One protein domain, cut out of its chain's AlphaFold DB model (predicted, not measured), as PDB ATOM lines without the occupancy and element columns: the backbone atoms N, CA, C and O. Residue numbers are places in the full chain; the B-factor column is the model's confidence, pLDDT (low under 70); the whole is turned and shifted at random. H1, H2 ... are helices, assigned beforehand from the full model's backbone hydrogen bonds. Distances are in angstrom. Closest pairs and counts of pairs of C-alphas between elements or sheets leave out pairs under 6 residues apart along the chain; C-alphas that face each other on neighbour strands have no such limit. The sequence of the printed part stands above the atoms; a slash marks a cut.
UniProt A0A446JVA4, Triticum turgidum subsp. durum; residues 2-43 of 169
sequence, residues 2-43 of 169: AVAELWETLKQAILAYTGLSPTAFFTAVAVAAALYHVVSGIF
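AT A GLANCE: This is residues 2 to 43 of the 169 residues of a protein of Triticum turgidum subsp. durum (UniProt A0A446JVA4). What shape is it? Two helices make an L, the start of the longer H2 meeting the side of H1; residues 2 to 7 of H1 and 29 to 43 of H2 stick out. What is printed? There are 42 residues with two named helices, H1 then H2, and no named strand: class all helix. How spread? It is only just extended, close to loose, with radius of gyration of the C-alphas 13.8 A and spans 42 by 23 by 13 A.

IN THESE COORDINATES: Where is H2? Residues 22 to 43, 31.7 A between end C-alphas, ending at (-59.111, 13.766, -16.474). Where is H1? Residues 2 to 18, 24.1 A likewise, beginning at (-20.145, 19.516, -33.196).

HOW THE PARTS SIT: Where do they touch? H2 touches H1 with residues 22 to 25 alone, H1 with 11 to 15 alone; the closest C-alphas, of Lys 11 and Pro 22, are 5.5 A apart. At what angle? About perpendicular, 77 degrees. And the backbones? In H1 and H2 every O i to N i+4 pair is within hydrogen-bond range.

THE WHOLE: How long? The farthest C-alphas, of Ala 2 and Phe 43, are 42.8 A apart. Any break or doubt? The printed part has no cut, the link is tight, and no printed residue is under pLDDT 70.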
ATOM      1  N   ALA A   2     -19.805  20.052 -34.530       80.38
ATOM      2  CA  ALA A   2     -20.145  19.516 -33.196       80.38
ATOM      3  C   ALA A   2     -21.582  18.964 -33.021       80.38
ATOM      4  O   ALA A   2     -21.774  17.962 -32.345       80.38
ATOM      5  N   VAL A   3     -22.593  19.583 -33.645       85.00
ATOM      6  CA  VAL A   3     -24.000  19.142 -33.516       85.00
ATOM      7  C   VAL A   3     -24.255  17.795 -34.205       85.00
ATOM      8  O   VAL A   3     -25.020  16.985 -33.694       85.00
ATOM      9  N   ALA A   4     -23.601  17.537 -35.340       85.81
ATOM     10  CA  ALA A   4     -23.749  16.275 -36.066       85.81
ATOM     11  C   ALA A   4     -23.097  15.111 -35.301       85.81
ATOM     12  O   ALA A   4     -23.707  14.059 -35.155       85.81
ATOM     13  N   GLU A   5     -21.914  15.337 -34.723       88.19
ATOM     14  CA  GLU A   5     -21.226  14.358 -33.867       88.19
ATOM     15  C   GLU A   5     -22.032  14.032 -32.599       88.19
ATOM     16  O   GLU A   5     -22.165  12.873 -32.205       88.19
ATOM     17  N   LEU A   6     -22.638  15.051 -31.980       87.88
ATOM     18  CA  LEU A   6     -23.526  14.860 -30.832       87.88
ATOM     19  C   LEU A   6     -24.769  14.039 -31.210       87.88
ATOM     20  O   LEU A   6     -25.245  13.210 -30.436       87.88
ATOM     21  N   TRP A   7     -25.295  14.258 -32.413       84.50
ATOM     22  CA  TRP A   7     -26.462  13.541 -32.905       84.50
ATOM     23  C   TRP A   7     -26.167  12.063 -33.169       84.50
ATOM     24  O   TRP A   7     -26.961  11.197 -32.801       84.50
ATOM     25  N   GLU A   8     -25.013  11.754 -33.755       87.38
ATOM     26  CA  GLU A   8     -24.606  10.370 -33.995       87.38
ATOM     27  C   GLU A   8     -24.265   9.638 -32.695       87.38
ATOM     28  O   GLU A   8     -24.739   8.521 -32.480       87.38
ATOM     29  N   THR A   9     -23.547  10.279 -31.770       89.25
ATOM     30  CA  THR A   9     -23.273   9.693 -30.445       89.25
ATOM     31  C   THR A   9     -24.556   9.412 -29.664       89.25
ATOM     32  O   THR A   9     -24.682   8.346 -29.061       89.25
ATOM     33  N   LEU A  10     -25.555  10.296 -29.740       86.44
ATOM     34  CA  LEU A  10     -26.868  10.083 -29.130       86.44
ATOM     35  C   LEU A  10     -27.601   8.870 -29.724       86.44
ATOM     36  O   LEU A  10     -28.115   8.039 -28.977       86.44
ATOM     37  N   LYS A  11     -27.640   8.730 -31.055       87.00
ATOM     38  CA  LYS A  11     -28.264   7.565 -31.708       87.00
ATOM     39  C   LYS A  11     -27.586   6.256 -31.312       87.00
ATOM     40  O   LYS A  11     -28.278   5.272 -31.054       87.00
ATOM     41  N   GLN A  12     -26.252   6.252 -31.254       84.81
ATOM     42  CA  GLN A  12     -25.471   5.087 -30.834       84.81
ATOM     43  C   GLN A  12     -25.735   4.734 -29.368       84.81
ATOM     44  O   GLN A  12     -25.902   3.563 -29.038       84.81
ATOM     45  N   ALA A  13     -25.857   5.737 -28.497       85.00
ATOM     46  CA  ALA A  13     -26.218   5.523 -27.100       85.00
ATOM     47  C   ALA A  13     -27.629   4.929 -26.957       85.00
ATOM     48  O   ALA A  13     -27.808   3.964 -26.221       85.00
ATOM     49  N   ILE A  14     -28.625   5.438 -27.694       81.88
ATOM     50  CA  ILE A  14     -29.991   4.886 -27.678       81.88
ATOM     51  C   ILE A  14     -29.974   3.402 -28.069       81.88
ATOM     52  O   ILE A  14     -30.559   2.578 -27.365       81.88
ATOM     53  N   LEU A  15     -29.255   3.058 -29.141       81.38
ATOM     54  CA  LEU A  15     -29.081   1.677 -29.592       81.38
ATOM     55  C   LEU A  15     -28.399   0.803 -28.532       81.38
ATOM     56  O   LEU A  15     -28.877  -0.290 -28.246       81.38
ATOM     57  N   ALA A  16     -27.319   1.290 -27.920       85.12
ATOM     58  CA  ALA A  16     -26.553   0.545 -26.923       85.12
ATOM     59  C   ALA A  16     -27.331   0.298 -25.619       85.12
ATOM     60  O   ALA A  16     -27.212  -0.773 -25.029       85.12
ATOM     61  N   TYR A  17     -28.129   1.271 -25.169       84.44
ATOM     62  CA  TYR A  17     -28.847   1.190 -23.894       84.44
ATOM     63  C   TYR A  17     -30.232   0.550 -23.999       84.44
ATOM     64  O   TYR A  17     -30.661  -0.117 -23.062       84.44
ATOM     65  N   THR A  18     -30.951   0.760 -25.105       84.81
ATOM     66  CA  THR A  18     -32.335   0.272 -25.255       84.81
ATOM     67  C   THR A  18     -32.463  -0.901 -26.223       84.81
ATOM     68  O   THR A  18     -33.499  -1.560 -26.240       84.81
ATOM     69  N   GLY A  19     -31.447  -1.155 -27.055       84.94
ATOM     70  CA  GLY A  19     -31.513  -2.133 -28.146       84.94
ATOM     71  C   GLY A  19     -32.462  -1.739 -29.286       84.94
ATOM     72  O   GLY A  19     -32.605  -2.488 -30.251       84.94
ATOM     73  N   LEU A  20     -33.119  -0.577 -29.197       86.88
ATOM     74  CA  LEU A  20     -34.074  -0.085 -30.185       86.88
ATOM     75  C   LEU A  20     -33.392   0.834 -31.194       86.88
ATOM     76  O   LEU A  20     -32.502   1.614 -30.851       86.88
ATOM     77  N   SER A  21     -33.867   0.796 -32.444       89.38
ATOM     78  CA  SER A  21     -33.443   1.787 -33.434       89.38
ATOM     79  C   SER A  21     -33.796   3.204 -32.962       89.38
ATOM     80  O   SER A  21     -34.831   3.383 -32.309       89.38
ATOM     81  N   PRO A  22     -33.001   4.232 -33.315       87.75
ATOM     82  CA  PRO A  22     -33.298   5.605 -32.917       87.75
ATOM     83  C   PRO A  22     -34.713   6.027 -33.329       87.75
ATOM     84  O   PRO A  22     -35.435   6.641 -32.551       87.75
ATOM     85  N   THR A  23     -35.151   5.613 -34.520       88.94
ATOM     86  CA  THR A  23     -36.512   5.848 -35.009       88.94
ATOM     87  C   THR A  23     -37.556   5.180 -34.119       88.94
ATOM     88  O   THR A  23     -38.509   5.840 -33.717       88.94
ATOM     89  N   ALA A  24     -37.363   3.907 -33.753       89.19
ATOM     90  CA  ALA A  24     -38.285   3.189 -32.875       89.19
ATOM     91  C   ALA A  24     -38.405   3.865 -31.500       89.19
ATOM     92  O   ALA A  24     -39.516   4.068 -31.012       89.19
ATOM     93  N   PHE A  25     -37.282   4.294 -30.916       89.62
ATOM     94  CA  PHE A  25     -37.261   5.018 -29.646       89.62
ATOM     95  C   PHE A  25     -38.076   6.318 -29.709       89.62
ATOM     96  O   PHE A  25     -38.983   6.516 -28.902       89.62
ATOM     97  N   PHE A  26     -37.830   7.175 -30.706       90.75
ATOM     98  CA  PHE A  26     -38.579   8.427 -30.840       90.75
ATOM     99  C   PHE A  26     -40.055   8.199 -31.181       90.75
ATOM    100  O   PHE A  26     -40.905   8.924 -30.671       90.75
ATOM    101  N   THR A  27     -40.391   7.173 -31.972       94.38
ATOM    102  CA  THR A  27     -41.798   6.817 -32.212       94.38
ATOM    103  C   THR A  27     -42.489   6.332 -30.941       94.38
ATOM    104  O   THR A  27     -43.616   6.740 -30.684       94.38
ATOM    105  N   ALA A  28     -41.816   5.536 -30.105       92.75
ATOM    106  CA  ALA A  28     -42.365   5.074 -28.834       92.75
ATOM    107  C   ALA A  28     -42.598   6.244 -27.868       92.75
ATOM    108  O   ALA A  28     -43.665   6.331 -27.266       92.75
ATOM    109  N   VAL A  29     -41.649   7.184 -27.777       94.31
ATOM    110  CA  VAL A  29     -41.800   8.412 -26.979       94.31
ATOM    111  C   VAL A  29     -42.943   9.281 -27.508       94.31
ATOM    112  O   VAL A  29     -43.757   9.757 -26.720       94.31
ATOM    113  N   ALA A  30     -43.054   9.458 -28.827       94.25
ATOM    114  CA  ALA A  30     -44.128  10.239 -29.437       94.25
ATOM    115  C   ALA A  30     -45.509   9.611 -29.193       94.25
ATOM    116  O   ALA A  30     -46.453  10.316 -28.839       94.25
ATOM    117  N   VAL A  31     -45.625   8.286 -29.319       96.12
ATOM    118  CA  VAL A  31     -46.858   7.546 -29.012       96.12
ATOM    119  C   VAL A  31     -47.192   7.643 -27.524       96.12
ATOM    120  O   VAL A  31     -48.337   7.922 -27.182       96.12
ATOM    121  N   ALA A  32     -46.211   7.484 -26.632       94.62
ATOM    122  CA  ALA A  32     -46.417   7.629 -25.194       94.62
ATOM    123  C   ALA A  32     -46.878   9.047 -24.817       94.62
ATOM    124  O   ALA A  32     -47.814   9.197 -24.036       94.62
ATOM    125  N   ALA A  33     -46.282  10.083 -25.414       94.56
ATOM    126  CA  ALA A  33     -46.701  11.469 -25.220       94.56
ATOM    127  C   ALA A  33     -48.121  11.718 -25.754       94.56
ATOM    128  O   ALA A  33     -48.927  12.363 -25.084       94.56
ATOM    129  N   ALA A  34     -48.464  11.174 -26.925       93.88
ATOM    130  CA  ALA A  34     -49.811  11.273 -27.481       93.88
ATOM    131  C   ALA A  34     -50.851  10.593 -26.575       93.88
ATOM    132  O   ALA A  34     -51.879  11.191 -26.262       93.88
ATOM    133  N   LEU A  35     -50.558   9.382 -26.089       94.19
ATOM    134  CA  LEU A  35     -51.404   8.670 -25.129       94.19
ATOM    135  C   LEU A  35     -51.550   9.455 -23.820       94.19
ATOM    136  O   LEU A  35     -52.663   9.581 -23.311       94.19
ATOM    137  N   TYR A  36     -50.461  10.035 -23.312       93.81
ATOM    138  CA  TYR A  36     -50.487  10.893 -22.130       93.81
ATOM    139  C   TYR A  36     -51.427  12.086 -22.326       93.81
ATOM    140  O   TYR A  36     -52.313  12.295 -21.505       93.81
ATOM    141  N   HIS A  37     -51.321  12.816 -23.440       90.69
ATOM    142  CA  HIS A  37     -52.202  13.956 -23.715       90.69
ATOM    143  C   HIS A  37     -53.680  13.565 -23.835       90.69
ATOM    144  O   HIS A  37     -54.540  14.307 -23.357       90.69
ATOM    145  N   VAL A  38     -53.989  12.402 -24.416       90.62
ATOM    146  CA  VAL A  38     -55.367  11.890 -24.505       90.62
ATOM    147  C   VAL A  38     -55.917  11.553 -23.116       90.62
ATOM    148  O   VAL A  38     -57.021  11.974 -22.777       90.62
ATOM    149  N   VAL A  39     -55.144  10.853 -22.281       89.38
ATOM    150  CA  VAL A  39     -55.563  10.486 -20.917       89.38
ATOM    151  C   VAL A  39     -55.675  11.724 -20.022       89.38
ATOM    152  O   VAL A  39     -56.665  11.880 -19.308       89.38
ATOM    153  N   SER A  40     -54.714  12.647 -20.101       84.75
ATOM    154  CA  SER A  40     -54.752  13.916 -19.371       84.75
ATOM    155  C   SER A  40     -55.922  14.799 -19.799       84.75
ATOM    156  O   SER A  40     -56.468  15.498 -18.958       84.75
ATOM    157  N   GLY A  41     -56.343  14.760 -21.066       81.50
ATOM    158  CA  GLY A  41     -57.499  15.518 -21.547       81.50
ATOM    159  C   GLY A  41     -58.841  15.024 -20.996       81.50
ATOM    160  O   GLY A  41     -59.748  15.827 -20.804       81.50
ATOM    161  N   ILE A  42     -58.963  13.726 -20.699       82.81
ATOM    162  CA  ILE A  42     -60.185  13.126 -20.130       82.81
ATOM    163  C   ILE A  42     -60.304  13.415 -18.624       82.81
ATOM    164  O   ILE A  42     -61.409  13.567 -18.111       82.81
ATOM    165  N   PHE A  43     -59.173  13.507 -17.919       75.31
ATOM    166  CA  PHE A  43     -59.111  13.766 -16.474       75.31
ATOM    167  C   PHE A  43     -58.767  15.216 -16.113       75.31
ATOM    168  O   PHE A  43     -58.672  15.543 -14.929       75.31
TER     169      PHE A  43